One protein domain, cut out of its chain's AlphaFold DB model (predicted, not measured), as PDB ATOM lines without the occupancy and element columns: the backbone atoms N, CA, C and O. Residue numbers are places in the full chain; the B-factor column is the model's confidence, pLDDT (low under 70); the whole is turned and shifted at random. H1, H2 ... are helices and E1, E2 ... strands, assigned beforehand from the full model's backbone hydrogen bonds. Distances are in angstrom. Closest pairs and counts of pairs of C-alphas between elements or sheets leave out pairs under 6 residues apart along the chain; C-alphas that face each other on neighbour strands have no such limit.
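AT A GLANCE: This is residues 103 to 213 of the 523 residues of the protein "Fido domain-containing protein" of Legionella sp. 40-6 (UniProt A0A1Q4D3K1). A small two-stranded ribbon of E1 and E2, near the two ends of the printed part, lies at one side of a compact cluster of crossed helices. The two longest helices, H3 and H5, form its core, with H1 packed on H5, H2 and H6 on H3, and short H4 at the edge by H5. The printed part has 111 residues, in the order E1 H1 H2 H3 H4 H5 H6 E2; the sheet E1 - E2 is antiparallel and the class is mostly helix. It is compact, with a radius of gyration of the C-alphas of 13.1 A, and spans 36 by 34 by 23 A.

IN THESE COORDINATES: E1 is residues 103 to 105, from C-alpha 103 at (-161.770, 194.837, 16.997), and E2 is 209 to 212, ending with C-alpha 212 at (-166.765, 193.429, 13.009). H5 is 179 to 193, 21.0 A long, and H3 is 143 to 158, 23.2 A. H1 is 110 to 119, H2 128 to 139, H4 166 to 169 and H6 199 to 206.

HOW THE PARTS SIT: N 104 and O 210 of E1 and E2 are 2.8 A apart, within hydrogen-bond range. The closest C-alphas of H5 and E2, Gly 189 and Ile 211, are 6.7 A apart. H3, the hub, touches H5 with residues 153 to 157 alone, about perpendicular at 79 degrees; C-alphas 157 and 184 are closest, 4.6 A. H1 touches H5 at C-alphas 116 and 181, 4.0 A. H2 touches H3 at C-alphas 132 and 143, 5.8 A. H6 touches H3 at C-alphas 149 and 205, 6.3 A. H4 only just touches H5, with 3 pairs of C-alphas within 8 A, closest 168 and 186, 6.7 A. Every O i to N i+4 pair is within range in H1, H2, H5 and H6, and 11 of 12 in H3; H4 is too short for one.

THE WHOLE: The C-alphas farthest apart, Lys 137 and Pro 166, are 36.5 A apart. The printed part has no cut, no link is long, and no printed residue has pLDDT under 70.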
ATOM      1  N   PHE A 103    -162.847 195.819  16.917       91.75
ATOM      2  CA  PHE A 103    -161.770 194.837  16.997       91.75
ATOM      3  C   PHE A 103    -161.942 193.960  18.236       91.75
ATOM      4  O   PHE A 103    -161.913 194.439  19.369       91.75
ATOM      5  N   ARG A 104    -162.096 192.655  18.024       89.31
ATOM      6  CA  ARG A 104    -162.268 191.669  19.093       89.31
ATOM      7  C   ARG A 104    -161.083 190.731  19.155       89.31
ATOM      8  O   ARG A 104    -161.008 189.761  18.407       89.31
ATOM      9  N   TYR A 105    -160.169 191.016  20.062       89.62
ATOM     10  CA  TYR A 105    -158.982 190.204  20.279       89.62
ATOM     11  C   TYR A 105    -159.333 188.916  21.022       89.62
ATOM     12  O   TYR A 105    -159.968 188.956  22.078       89.62
ATOM     13  N   HIS A 106    -158.892 187.770  20.496       85.94
ATOM     14  CA  HIS A 106    -159.246 186.460  21.060       85.94
ATOM     15  C   HIS A 106    -158.630 186.213  22.447       85.94
ATOM     16  O   HIS A 106    -159.112 185.359  23.184       85.94
ATOM     17  N   GLN A 107    -157.576 186.952  22.812       84.00
ATOM     18  CA  GLN A 107    -156.828 186.808  24.070       84.00
ATOM     19  C   GLN A 107    -156.898 188.058  24.966       84.00
ATOM     20  O   GLN A 107    -156.047 188.229  25.836       84.00
ATOM     21  N   GLY A 108    -157.908 188.913  24.773       82.69
ATOM     22  CA  GLY A 108    -158.172 190.067  25.641       82.69
ATOM     23  C   GLY A 108    -158.020 191.415  24.939       82.69
ATOM     24  O   GLY A 108    -157.178 191.590  24.056       82.69
ATOM     25  N   ALA A 109    -158.861 192.376  25.324       83.69
ATOM     26  CA  ALA A 109    -158.932 193.701  24.705       83.69
ATOM     27  C   ALA A 109    -157.671 194.553  24.950       83.69
ATOM     28  O   ALA A 109    -157.387 195.473  24.185       83.69
ATOM     29  N   GLU A 110    -156.879 194.216  25.970       87.06
ATOM     30  CA  GLU A 110    -155.611 194.860  26.325       87.06
ATOM     31  C   GLU A 110    -154.581 194.785  25.191       87.06
ATOM     32  O   GLU A 110    -153.725 195.663  25.066       87.06
ATOM     33  N   LEU A 111    -154.701 193.780  24.313       92.94
ATOM     34  CA  LEU A 111    -153.872 193.653  23.119       92.94
ATOM     35  C   LEU A 111    -153.969 194.878  22.202       92.94
ATOM     36  O   LEU A 111    -152.963 195.240  21.592       92.94
ATOM     37  N   ASN A 112    -155.119 195.559  22.143       92.50
ATOM     38  CA  ASN A 112    -155.256 196.805  21.387       92.50
ATOM     39  C   ASN A 112    -154.231 197.853  21.853       92.50
ATOM     40  O   ASN A 112    -153.505 198.436  21.049       92.50
ATOM     41  N   THR A 113    -154.120 198.035  23.171       92.25
ATOM     42  CA  THR A 113    -153.175 198.968  23.793       92.25
ATOM     43  C   THR A 113    -151.729 198.528  23.573       92.25
ATOM     44  O   THR A 113    -150.886 199.358  23.240       92.25
ATOM     45  N   GLU A 114    -151.430 197.231  23.702       95.50
ATOM     46  CA  GLU A 114    -150.089 196.685  23.447       95.50
ATOM     47  C   GLU A 114    -149.636 196.970  22.004       95.50
ATOM     48  O   GLU A 114    -148.532 197.477  21.789       95.50
ATOM     49  N   PHE A 115    -150.499 196.715  21.012       96.69
ATOM     50  CA  PHE A 115    -150.198 196.995  19.606       96.69
ATOM     51  C   PHE A 115    -150.086 198.498  19.325       96.69
ATOM     52  O   PHE A 115    -149.138 198.919  18.660       96.69
ATOM     53  N   ALA A 116    -150.990 199.322  19.865       96.31
ATOM     54  CA  ALA A 116    -150.942 200.772  19.689       96.31
ATOM     55  C   ALA A 116    -149.655 201.380  20.278       96.31
ATOM     56  O   ALA A 116    -149.002 202.206  19.633       96.31
ATOM     57  N   LEU A 117    -149.241 200.941  21.472       96.94
ATOM     58  CA  LEU A 117    -147.991 201.371  22.100       96.94
ATOM     59  C   LEU A 117    -146.767 200.911  21.304       96.94
ATOM     60  O   LEU A 117    -145.839 201.699  21.115       96.94
ATOM     61  N   TYR A 118    -146.760 199.659  20.829       97.50
ATOM     62  CA  TYR A 118    -145.656 199.113  20.037       97.50
ATOM     63  C   TYR A 118    -145.464 199.905  18.740       97.50
ATOM     64  O   TYR A 118    -144.373 200.411  18.477       97.50
ATOM     65  N   LEU A 119    -146.540 200.107  17.975       96.94
ATOM     66  CA  LEU A 119    -146.500 200.830  16.700       96.94
ATOM     67  C   LEU A 119    -146.163 202.318  16.859       96.94
ATOM     68  O   LEU A 119    -145.620 202.924  15.931       96.94
ATOM     69  N   SER A 120    -146.447 202.900  18.025       96.25
ATOM     70  CA  SER A 120    -146.079 204.283  18.360       96.25
ATOM     71  C   SER A 120    -144.651 204.411  18.909       96.25
ATOM     72  O   SER A 120    -144.205 205.519  19.184       96.25
ATOM     73  N   GLY A 121    -143.920 203.305  19.101       95.69
ATOM     74  CA  GLY A 121    -142.572 203.315  19.686       95.69
ATOM     75  C   GLY A 121    -142.533 203.643  21.186       95.69
ATOM     76  O   GLY A 121    -141.464 203.929  21.728       95.69
ATOM     77  N   LEU A 122    -143.688 203.593  21.858       96.31
ATOM     78  CA  LEU A 122    -143.870 203.924  23.278       96.31
ATOM     79  C   LEU A 122    -143.857 202.692  24.184       96.31
ATOM     80  O   LEU A 122    -143.873 202.806  25.407       96.31
ATOM     81  N   HIS A 123    -143.846 201.504  23.590       96.69
ATOM     82  CA  HIS A 123    -143.801 200.265  24.338       96.69
ATOM     83  C   HIS A 123    -142.406 199.988  24.914       96.69
ATOM     84  O   HIS A 123    -141.386 200.296  24.297       96.69
ATOM     85  N   GLN A 124    -142.356 199.339  26.083       94.31
ATOM     86  CA  GLN A 124    -141.095 198.969  26.736       94.31
ATOM     87  C   GLN A 124    -140.262 197.972  25.906       94.31
ATOM     88  O   GLN A 124    -139.037 198.030  25.923       94.31
ATOM     89  N   TYR A 125    -140.920 197.091  25.141       94.31
ATOM     90  CA  TYR A 125    -140.264 196.176  24.203       94.31
ATOM     91  C   TYR A 125    -140.335 196.771  22.800       94.31
ATOM     92  O   TYR A 125    -141.359 196.644  22.126       94.31
ATOM     93  N   LYS A 126    -139.261 197.455  22.396       90.56
ATOM     94  CA  LYS A 126    -139.167 198.152  21.103       90.56
ATOM     95  C   LYS A 126    -138.768 197.222  19.959       90.56
ATOM     96  O   LYS A 126    -139.098 197.484  18.809       90.56
ATOM     97  N   ASN A 127    -138.050 196.139  20.256       93.88
ATOM     98  CA  ASN A 127    -137.658 195.153  19.258       93.88
ATOM     99  C   ASN A 127    -138.816 194.182  18.973       93.88
ATOM    100  O   ASN A 127    -139.399 193.611  19.896       93.88
ATOM    101  N   LYS A 128    -139.098 193.923  17.690       96.19
ATOM    102  CA  LYS A 128    -140.126 192.970  17.238       96.19
ATOM    103  C   LYS A 128    -140.008 191.591  17.887       96.19
ATOM    104  O   LYS A 128    -141.013 191.024  18.304       96.19
ATOM    105  N   SER A 129    -138.804 191.030  17.968       96.62
ATOM    106  CA  SER A 129    -138.581 189.699  18.544       96.62
ATOM    107  C   SER A 129    -138.895 189.669  20.039       96.62
ATOM    108  O   SER A 129    -139.520 188.720  20.508       96.62
ATOM    109  N   GLU A 130    -138.525 190.720  20.774       96.75
ATOM    110  CA  GLU A 130    -138.835 190.855  22.203       96.75
ATOM    111  C   GLU A 130    -140.337 191.044  22.433       96.75
ATOM    112  O   GLU A 130    -140.918 190.422  23.322       96.75
ATOM    113  N   PHE A 131    -140.986 191.856  21.594       97.62
ATOM    114  CA  PHE A 131    -142.424 192.067  21.670       97.62
ATOM    115  C   PHE A 131    -143.203 190.783  21.355       97.62
ATOM    116  O   PHE A 131    -144.093 190.404  22.114       97.62
ATOM    117  N   VAL A 132    -142.813 190.035  20.316       97.62
ATOM    118  CA  VAL A 132    -143.381 188.708  20.017       97.62
ATOM    119  C   VAL A 132    -143.206 187.747  21.197       97.62
ATOM    120  O   VAL A 132    -144.166 187.074  21.573       97.62
ATOM    121  N   ALA A 133    -142.020 187.706  21.812       96.56
ATOM    122  CA  ALA A 133    -141.762 186.854  22.973       96.56
ATOM    123  C   ALA A 133    -142.642 187.234  24.179       96.56
ATOM    124  O   ALA A 133    -143.126 186.360  24.900       96.56
ATOM    125  N   ARG A 134    -142.914 188.531  24.384       94.75
ATOM    126  CA  ARG A 134    -143.887 188.988  25.387       94.75
ATOM    127  C   ARG A 134    -145.293 188.488  25.069       94.75
ATOM    128  O   ARG A 134    -145.946 187.964  25.971       94.75
ATOM    129  N   LEU A 135    -145.762 188.668  23.833       95.50
ATOM    130  CA  LEU A 135    -147.110 188.263  23.424       95.50
ATOM    131  C   LEU A 135    -147.337 186.762  23.652       95.50
ATOM    132  O   LEU A 135    -148.376 186.360  24.173       95.50
ATOM    133  N   GLU A 136    -146.334 185.943  23.355       95.12
ATOM    134  CA  GLU A 136    -146.364 184.508  23.636       95.12
ATOM    135  C   GLU A 136    -146.356 184.207  25.140       95.12
ATOM    136  O   GLU A 136    -147.153 183.404  25.630       95.12
ATOM    137  N   LYS A 137    -145.505 184.884  25.914       93.88
ATOM    138  CA  LYS A 137    -145.393 184.647  27.357       93.88
ATOM    139  C   LYS A 137    -146.666 185.031  28.118       93.88
ATOM    140  O   LYS A 137    -147.122 184.244  28.954       93.88
ATOM    141  N   ILE A 138    -147.195 186.226  27.855       91.56
ATOM    142  CA  ILE A 138    -148.282 186.854  28.618       91.56
ATOM    143  C   ILE A 138    -149.649 186.461  28.059       91.56
ATOM    144  O   ILE A 138    -150.481 185.959  28.807       91.56
ATOM    145  N   TYR A 139    -149.847 186.610  26.749       88.62
ATOM    146  CA  TYR A 139    -151.145 186.416  26.094       88.62
ATOM    147  C   TYR A 139    -151.284 185.041  25.423       88.62
ATOM    148  O   TYR A 139    -152.320 184.749  24.838       88.62
ATOM    149  N   LYS A 140    -150.256 184.178  25.495       89.25
ATOM    150  CA  LYS A 140    -150.244 182.823  24.898       89.25
ATOM    151  C   LYS A 140    -150.482 182.812  23.385       89.25
ATOM    152  O   LYS A 140    -150.914 181.811  22.820       89.25
ATOM    153  N   LEU A 141    -150.160 183.918  22.718       90.56
ATOM    154  CA  LEU A 141    -150.218 184.021  21.267       90.56
ATOM    155  C   LEU A 141    -149.045 183.275  20.629       90.56
ATOM    156  O   LEU A 141    -147.897 183.464  21.022       90.56
ATOM    157  N   SER A 142    -149.313 182.474  19.597       94.06
ATOM    158  CA  SER A 142    -148.255 181.796  18.837       94.06
ATOM    159  C   SER A 142    -147.242 182.806  18.295       94.06
ATOM    160  O   SER A 142    -147.621 183.699  17.534       94.06
ATOM    161  N   ALA A 143    -145.950 182.616  18.585       94.88
ATOM    162  CA  ALA A 143    -144.892 183.492  18.080       94.88
ATOM    163  C   ALA A 143    -144.926 183.658  16.548       94.88
ATOM    164  O   ALA A 143    -144.678 184.748  16.025       94.88
ATOM    165  N   LYS A 144    -145.284 182.589  15.820       95.50
ATOM    166  CA  LYS A 144    -145.442 182.612  14.360       95.50
ATOM    167  C   LYS A 144    -146.571 183.553  13.935       95.50
ATOM    168  O   LYS A 144    -146.344 184.391  13.061       95.50
ATOM    169  N   ASN A 145    -147.754 183.414  14.536       93.75
ATOM    170  CA  ASN A 145    -148.922 184.230  14.200       93.75
ATOM    171  C   ASN A 145    -148.693 185.691  14.598       93.75
ATOM    172  O   ASN A 145    -148.888 186.579  13.774       93.75
ATOM    173  N   SER A 146    -148.170 185.933  15.805       96.06
ATOM    174  CA  SER A 146    -147.817 187.273  16.288       96.06
ATOM    175  C   SER A 146    -146.852 187.981  15.339       96.06
ATOM    176  O   SER A 146    -147.067 189.135  14.988       96.06
ATOM    177  N   ARG A 147    -145.808 187.287  14.865       96.81
ATOM    178  CA  ARG A 147    -144.829 187.868  13.936       96.81
ATOM    179  C   ARG A 147    -145.450 188.246  12.592       96.81
ATOM    180  O   ARG A 147    -145.155 189.322  12.083       96.81
ATOM    181  N   HIS A 148    -146.297 187.383  12.026       95.44
ATOM    182  CA  HIS A 148    -147.002 187.693  10.777       95.44
ATOM    183  C   HIS A 148    -147.926 188.895  10.956       95.44
ATOM    184  O   HIS A 148    -147.890 189.818  10.148       95.44
ATOM    185  N   PHE A 149    -148.688 188.919  12.046       96.44
ATOM    186  CA  PHE A 149    -149.606 190.007  12.341       96.44
ATOM    187  C   PHE A 149    -148.887 191.350  12.551       96.44
ATOM    188  O   PHE A 149    -149.281 192.359  11.972       96.44
ATOM    189  N   ILE A 150    -147.768 191.365  13.282       96.81
ATOM    190  CA  ILE A 150    -146.951 192.576  13.450       96.81
ATOM    191  C   ILE A 150    -146.387 193.058  12.108       96.81
ATOM    192  O   ILE A 150    -146.405 194.255  11.843       96.81
ATOM    193  N   ASN A 151    -145.931 192.151  11.235       96.00
ATOM    194  CA  ASN A 151    -145.463 192.534   9.898       96.00
ATOM    195  C   ASN A 151    -146.573 193.199   9.065       96.00
ATOM    196  O   ASN A 151    -146.293 194.140   8.328       96.00
ATOM    197  N   ILE A 152    -147.816 192.719   9.182       96.00
ATOM    198  CA  ILE A 152    -148.980 193.328   8.525       96.00
ATOM    199  C   ILE A 152    -149.185 194.756   9.050       96.00
ATOM    200  O   ILE A 152    -149.260 195.690   8.257       96.00
ATOM    201  N   LEU A 153    -149.214 194.935  10.373       96.62
ATOM    202  CA  LEU A 153    -149.413 196.243  11.002       96.62
ATOM    203  C   LEU A 153    -148.306 197.250  10.662       96.62
ATOM    204  O   LEU A 153    -148.606 198.392  10.326       96.62
ATOM    205  N   GLU A 154    -147.039 196.836  10.726       95.88
ATOM    206  CA  GLU A 154    -145.899 197.690  10.372       95.88
ATOM    207  C   GLU A 154    -145.935 198.107   8.901       95.88
ATOM    208  O   GLU A 154    -145.677 199.266   8.600       95.88
ATOM    209  N   LYS A 155    -146.320 197.199   7.993       95.06
ATOM    210  CA  LYS A 155    -146.505 197.545   6.579       95.06
ATOM    211  C   LYS A 155    -147.602 198.603   6.413       95.06
ATOM    212  O   LYS A 155    -147.370 199.634   5.799       95.06
ATOM    213  N   ILE A 156    -148.786 198.357   6.974       95.12
ATOM    214  CA  ILE A 156    -149.962 199.235   6.834       95.12
ATOM    215  C   ILE A 156    -149.718 200.626   7.425       95.12
ATOM    216  O   ILE A 156    -150.249 201.622   6.928       95.12
ATOM    217  N   LYS A 157    -148.948 200.698   8.515       94.94
ATOM    218  CA  LYS A 157    -148.651 201.947   9.215       94.94
ATOM    219  C   LYS A 157    -148.115 203.010   8.252       94.94
ATOM    220  O   LYS A 157    -148.678 204.106   8.210       94.94
ATOM    221  N   ASP A 158    -147.103 202.660   7.462       91.88
ATOM    222  CA  ASP A 158    -146.359 203.606   6.620       91.88
ATOM    223  C   ASP A 158    -146.813 203.602   5.146       91.88
ATOM    224  O   ASP A 158    -146.481 204.514   4.392       91.88
ATOM    225  N   ASP A 159    -147.602 202.608   4.731       93.94
ATOM    226  CA  ASP A 159    -148.065 202.459   3.351       93.94
ATOM    227  C   ASP A 159    -149.241 203.423   3.032       93.94
ATOM    228  O   ASP A 159    -150.279 203.385   3.712       93.94
ATOM    229  N   PRO A 160    -149.101 204.311   2.023       91.62
ATOM    230  CA  PRO A 160    -150.120 205.297   1.663       91.62
ATOM    231  C   PRO A 160    -151.354 204.686   0.983       91.62
ATOM    232  O   PRO A 160    -152.396 205.338   0.944       91.62
ATOM    233  N   GLU A 161    -151.285 203.448   0.478       92.81
ATOM    234  CA  GLU A 161    -152.453 202.762  -0.095       92.81
ATOM    235  C   GLU A 161    -153.505 202.418   0.971       92.81
ATOM    236  O   GLU A 161    -154.684 202.201   0.660       92.81
ATOM    237  N   TYR A 162    -153.100 202.380   2.243       94.69
ATOM    238  CA  TYR A 162    -153.961 202.080   3.377       94.69
ATOM    239  C   TYR A 162    -154.395 203.371   4.068       94.69
ATOM    240  O   TYR A 162    -153.625 204.033   4.767       94.69
ATOM    241  N   THR A 163    -155.667 203.712   3.890       94.56
ATOM    242  CA  THR A 163    -156.306 204.902   4.454       94.56
ATOM    243  C   THR A 163    -157.262 204.526   5.579       94.56
ATOM    244  O   THR A 163    -157.681 203.374   5.697       94.56
ATOM    245  N   ILE A 164    -157.619 205.510   6.398       93.44
ATOM    246  CA  ILE A 164    -158.620 205.377   7.458       93.44
ATOM    247  C   ILE A 164    -159.945 205.909   6.909       93.44
ATOM    248  O   ILE A 164    -159.964 206.929   6.217       93.44
ATOM    249  N   ALA A 165    -161.048 205.205   7.159       89.25
ATOM    250  CA  ALA A 165    -162.367 205.694   6.781       89.25
ATOM    251  C   ALA A 165    -162.687 207.003   7.537       89.25
ATOM    252  O   ALA A 165    -162.365 207.098   8.721       89.25
ATOM    253  N   PRO A 166    -163.353 208.002   6.923       88.75
ATOM    254  CA  PRO A 166    -163.578 209.302   7.569       88.75
ATOM    255  C   PRO A 166    -164.273 209.233   8.938       88.75
ATOM    256  O   PRO A 166    -163.954 210.016   9.827       88.75
ATOM    257  N   HIS A 167    -165.203 208.288   9.118       83.25
ATOM    258  CA  HIS A 167    -165.902 208.095  10.391       83.25
ATOM    259  C   HIS A 167    -164.993 207.517  11.487       83.25
ATOM    260  O   HIS A 167    -165.139 207.899  12.641       83.25
ATOM    261  N   GLU A 168    -164.033 206.657  11.136       87.38
ATOM    262  CA  GLU A 168    -163.031 206.128  12.072       87.38
ATOM    263  C   GLU A 168    -161.975 207.188  12.409       87.38
ATOM    264  O   GLU A 168    -161.571 207.320  13.560       87.38
ATOM    265  N   GLU A 169    -161.561 207.990  11.424       89.81
ATOM    266  CA  GLU A 169    -160.571 209.061  11.605       89.81
ATOM    267  C   GLU A 169    -161.034 210.081  12.658       89.81
ATOM    268  O   GLU A 169    -160.234 210.528  13.481       89.81
ATOM    269  N   ALA A 170    -162.335 210.389  12.684       86.88
ATOM    270  CA  ALA A 170    -162.951 211.296  13.652       86.88
ATOM    271  C   ALA A 170    -162.898 210.790  15.108       86.88
ATOM    272  O   ALA A 170    -163.061 211.584  16.032       86.88
ATOM    273  N   LEU A 171    -162.665 209.490  15.325       85.06
ATOM    274  CA  LEU A 171    -162.563 208.880  16.656       85.06
ATOM    275  C   LEU A 171    -161.135 208.908  17.215       85.06
ATOM    276  O   LEU A 171    -160.922 208.602  18.390       85.06
ATOM    277  N   ILE A 172    -160.142 209.250  16.392       89.56
ATOM    278  CA  ILE A 172    -158.734 209.220  16.782       89.56
ATOM    279  C   ILE A 172    -158.338 210.571  17.369       89.56
ATOM    280  O   ILE A 172    -158.199 211.561  16.650       89.56
ATOM    281  N   ASP A 173    -158.045 210.596  18.668       89.88
ATOM    282  CA  ASP A 173    -157.422 211.757  19.301       89.88
ATOM    283  C   ASP A 173    -155.960 211.892  18.842       89.88
ATOM    284  O   ASP A 173    -155.044 211.240  19.353       89.88
ATOM    285  N   LYS A 174    -155.744 212.761  17.850       91.19
ATOM    286  CA  LYS A 174    -154.422 213.043  17.276       91.19
ATOM    287  C   LYS A 174    -153.471 213.730  18.262       91.19
ATOM    288  O   LYS A 174    -152.274 213.774  17.990       91.19
ATOM    289  N   THR A 175    -153.962 214.232  19.398       92.44
ATOM    290  CA  THR A 175    -153.109 214.832  20.437       92.44
ATOM    291  C   THR A 175    -152.409 213.783  21.301       92.44
ATOM    292  O   THR A 175    -151.380 214.079  21.913       92.44
ATOM    293  N   GLN A 176    -152.909 212.541  21.325       92.31
ATOM    294  CA  GLN A 176    -152.304 211.480  22.125       92.31
ATOM    295  C   GLN A 176    -150.996 210.976  21.497       92.31
ATOM    296  O   GLN A 176    -150.946 210.733  20.285       92.31
ATOM    297  N   PRO A 177    -149.961 210.682  22.308       94.06
ATOM    298  CA  PRO A 177    -148.722 210.065  21.824       94.06
ATOM    299  C   PRO A 177    -148.931 208.717  21.113       94.06
ATOM    300  O   PRO A 177    -148.121 208.312  20.283       94.06
ATOM    301  N   THR A 178    -150.020 208.012  21.425       94.56
ATOM    302  CA  THR A 178    -150.386 206.717  20.830       94.56
ATOM    303  C   THR A 178    -151.103 206.831  19.483       94.56
ATOM    304  O   THR A 178    -151.397 205.806  18.864       94.56
ATOM    305  N   SER A 179    -151.386 208.048  19.004       94.56
ATOM    306  CA  SER A 179    -152.196 208.293  17.803       94.56
ATOM    307  C   SER A 179    -151.655 207.607  16.546       94.56
ATOM    308  O   SER A 179    -152.446 207.159  15.715       94.56
ATOM    309  N   ILE A 180    -150.332 207.448  16.419       94.56
ATOM    310  CA  ILE A 180    -149.689 206.734  15.302       94.56
ATOM    311  C   ILE A 180    -150.113 205.261  15.283       94.56
ATOM    312  O   ILE A 180    -150.552 204.749  14.253       94.56
ATOM    313  N   GLY A 181    -150.002 204.575  16.420       95.88
ATOM    314  CA  GLY A 181    -150.382 203.171  16.532       95.88
ATOM    315  C   GLY A 181    -151.885 202.957  16.411       95.88
ATOM    316  O   GLY A 181    -152.308 202.040  15.712       95.88
ATOM    317  N   VAL A 182    -152.691 203.841  17.009       95.62
ATOM    318  CA  VAL A 182    -154.156 203.819  16.849       95.62
ATOM    319  C   VAL A 182    -154.545 203.997  15.377       95.62
ATOM    320  O   VAL A 182    -155.360 203.237  14.863       95.62
ATOM    321  N   SER A 183    -153.900 204.926  14.665       95.62
ATOM    322  CA  SER A 183    -154.131 205.150  13.230       95.62
ATOM    323  C   SER A 183    -153.790 203.913  12.394       95.62
ATOM    324  O   SER A 183    -154.551 203.542  11.505       95.62
ATOM    325  N   ALA A 184    -152.690 203.220  12.690       96.38
ATOM    326  CA  ALA A 184    -152.334 201.986  11.987       96.38
ATOM    327  C   ALA A 184    -153.358 200.852  12.205       96.38
ATOM    328  O   ALA A 184    -153.675 200.120  11.267       96.38
ATOM    329  N   ILE A 185    -153.922 200.732  13.411       96.19
ATOM    330  CA  ILE A 185    -154.997 199.769  13.704       96.19
ATOM    331  C   ILE A 185    -156.294 200.168  12.977       96.19
ATOM    332  O   ILE A 185    -156.948 199.319  12.373       96.19
ATOM    333  N   ALA A 186    -156.638 201.457  12.933       95.25
ATOM    334  CA  ALA A 186    -157.802 201.941  12.186       95.25
ATOM    335  C   ALA A 186    -157.669 201.703  10.666       95.25
ATOM    336  O   ALA A 186    -158.629 201.293  10.003       95.25
ATOM    337  N   LYS A 187    -156.457 201.873  10.111       96.75
ATOM    338  CA  LYS A 187    -156.137 201.498   8.723       96.75
ATOM    339  C   LYS A 187    -156.351 200.003   8.483       96.75
ATOM    340  O   LYS A 187    -156.937 199.642   7.465       96.75
ATOM    341  N   LEU A 188    -155.914 199.135   9.407       96.62
ATOM    342  CA  LEU A 188    -156.151 197.687   9.326       96.62
ATOM    343  C   LEU A 188    -157.650 197.387   9.215       96.62
ATOM    344  O   LEU A 188    -158.049 196.658   8.311       96.62
ATOM    345  N   GLY A 189    -158.472 197.967  10.096       95.06
ATOM    346  CA  GLY A 189    -159.927 197.786  10.064       95.06
ATOM    347  C   GLY A 189    -160.537 198.230   8.740       95.06
ATOM    348  O   GLY A 189    -161.218 197.446   8.084       95.06
ATOM    349  N   THR A 190    -160.217 199.451   8.303       94.81
ATOM    350  CA  THR A 190    -160.707 200.020   7.034       94.81
ATOM    351  C   THR A 190    -160.314 199.155   5.834       94.81
ATOM    352  O   THR A 190    -161.111 198.923   4.929       94.81
ATOM    353  N   ALA A 191    -159.080 198.659   5.810       95.44
ATOM    354  CA  ALA A 191    -158.584 197.808   4.739       95.44
ATOM    355  C   ALA A 191    -159.227 196.417   4.745       95.44
ATOM    356  O   ALA A 191    -159.493 195.868   3.678       95.44
ATOM    357  N   TYR A 192    -159.514 195.876   5.931       95.06
ATOM    358  CA  TYR A 192    -160.206 194.602   6.086       95.06
ATOM    359  C   TYR A 192    -161.630 194.663   5.532       95.06
ATOM    360  O   TYR A 192    -162.004 193.808   4.736       95.06
ATOM    361  N   ILE A 193    -162.400 195.687   5.911       91.94
ATOM    362  CA  ILE A 193    -163.804 195.816   5.492       91.94
ATOM    363  C   ILE A 193    -163.969 196.194   4.016       91.94
ATOM    364  O   ILE A 193    -165.014 195.916   3.442       91.94
ATOM    365  N   ASN A 194    -162.950 196.813   3.412       91.19
ATOM    366  CA  ASN A 194    -162.925 197.185   1.995       91.19
ATOM    367  C   ASN A 194    -162.205 196.141   1.123       91.19
ATOM    368  O   ASN A 194    -161.766 196.468   0.023       91.19
ATOM    369  N   ASP A 195    -162.013 194.919   1.634       90.94
ATOM    370  CA  ASP A 195    -161.419 193.791   0.905       90.94
ATOM    371  C   ASP A 195    -160.038 194.074   0.279       90.94
ATOM    372  O   ASP A 195    -159.650 193.477  -0.724       90.94
ATOM    373  N   LYS A 196    -159.232 194.946   0.903       94.12
ATOM    374  CA  LYS A 196    -157.856 195.233   0.449       94.12
ATOM    375  C   LYS A 196    -156.862 194.110   0.769       94.12
ATOM    376  O   LYS A 196    -155.720 194.143   0.314       94.12
ATOM    377  N   PHE A 197    -157.268 193.124   1.565       93.69
ATOM    378  CA  PHE A 197    -156.440 191.983   1.942       93.69
ATOM    379  C   PHE A 197    -156.819 190.721   1.176       93.69
ATOM    380  O   PHE A 197    -157.994 190.411   1.007       93.69
ATOM    381  N   SER A 198    -155.802 189.935   0.815       94.12
ATOM    382  CA  SER A 198    -156.010 188.562   0.349       94.12
ATOM    383  C   SER A 198    -156.666 187.698   1.432       94.12
ATOM    384  O   SER A 198    -156.453 187.926   2.625       94.12
ATOM    385  N   GLU A 199    -157.362 186.636   1.029       93.62
ATOM    386  CA  GLU A 199    -157.982 185.673   1.956       93.62
ATOM    387  C   GLU A 199    -156.983 185.058   2.944       93.62
ATOM    388  O   GLU A 199    -157.268 184.903   4.133       93.62
ATOM    389  N   LYS A 200    -155.752 184.790   2.491       93.62
ATOM    390  CA  LYS A 200    -154.678 184.320   3.372       93.62
ATOM    391  C   LYS A 200    -154.344 185.351   4.454       93.62
ATOM    392  O   LYS A 200    -154.158 184.987   5.611       93.62
ATOM    393  N   THR A 201    -154.270 186.629   4.086       93.44
ATOM    394  CA  THR A 201    -153.991 187.721   5.027       93.44
ATOM    395  C   THR A 201    -155.137 187.899   6.019       93.44
ATOM    396  O   THR A 201    -154.869 188.039   7.210       93.44
ATOM    397  N   LYS A 202    -156.396 187.826   5.564       94.00
ATOM    398  CA  LYS A 202    -157.564 187.838   6.456       94.00
ATOM    399  C   LYS A 202    -157.514 186.680   7.451       94.00
ATOM    400  O   LYS A 202    -157.566 186.922   8.650       94.00
ATOM    401  N   THR A 203    -157.243 185.463   6.976       91.75
ATOM    402  CA  THR A 203    -157.064 184.274   7.830       91.75
ATOM    403  C   THR A 203    -155.954 184.470   8.874       91.75
ATOM    404  O   THR A 203    -156.055 183.992  10.002       91.75
ATOM    405  N   ASP A 204    -154.859 185.151   8.523       91.88
ATOM    406  CA  ASP A 204    -153.776 185.441   9.468       91.88
ATOM    407  C   ASP A 204    -154.173 186.494  10.518       91.88
ATOM    408  O   ASP A 204    -153.794 186.351  11.683       91.88
ATOM    409  N   ILE A 205    -154.970 187.500  10.144       94.31
ATOM    410  CA  ILE A 205    -155.560 188.483  11.072       94.31
ATOM    411  C   ILE A 205    -156.556 187.791  12.016       94.31
ATOM    412  O   ILE A 205    -156.491 187.986  13.231       94.31
ATOM    413  N   GLU A 206    -157.405 186.914  11.478       92.06
ATOM    414  CA  GLU A 206    -158.432 186.161  12.209       92.06
ATOM    415  C   GLU A 206    -157.871 185.198  13.259       92.06
ATOM    416  O   GLU A 206    -158.569 184.820  14.197       92.06
ATOM    417  N   LYS A 207    -156.585 184.839  13.177       90.62
ATOM    418  CA  LYS A 207    -155.894 184.091  14.244       90.62
ATOM    419  C   LYS A 207    -155.627 184.931  15.494       90.62
ATOM    420  O   LYS A 207    -155.342 184.353  16.541       90.62
ATOM    421  N   ILE A 208    -155.676 186.259  15.387       92.38
ATOM    422  CA  ILE A 208    -155.413 187.206  16.479       92.38
ATOM    423  C   ILE A 208    -156.703 187.889  16.938       92.38
ATOM    424  O   ILE A 208    -156.925 188.040  18.140       92.38
ATOM    425  N   MET A 209    -157.561 188.294  16.001       92.12
ATOM    426  CA  MET A 209    -158.790 189.023  16.313       92.12
ATOM    427  C   MET A 209    -159.895 188.790  15.292       92.12
ATOM    428  O   MET A 209    -159.621 188.465  14.149       92.12
ATOM    429  N   SER A 210    -161.135 189.066  15.679       90.69
ATOM    430  CA  SER A 210    -162.244 189.258  14.737       90.69
ATOM    431  C   SER A 210    -162.465 190.750  14.490       90.69
ATOM    432  O   SER A 210    -162.409 191.539  15.436       90.69
ATOM    433  N   ILE A 211    -162.734 191.136  13.243       92.19
ATOM    434  CA  ILE A 211    -163.052 192.520  12.861       92.19
ATOM    435  C   ILE A 211    -164.528 192.577  12.467       92.19
ATOM    436  O   ILE A 211    -164.947 191.933  11.506       92.19
ATOM    437  N   CYS A 212    -165.323 193.332  13.222       90.69
ATOM    438  CA  CYS A 212    -166.765 193.429  13.009       90.69
ATOM    439  C   CYS A 212    -167.066 194.604  12.070       90.69
ATOM    440  O   CYS A 212    -166.728 195.745  12.384       90.69
ATOM    441  N   ASN A 213    -167.700 194.320  10.927       90.19
ATOM    442  CA  ASN A 213    -168.042 195.328   9.924       90.19
ATOM    443  C   ASN A 213    -169.410 195.976  10.229       90.19
ATOM    444  O   ASN A 213    -170.436 195.301  10.039       90.19
TER     445      ASN A 213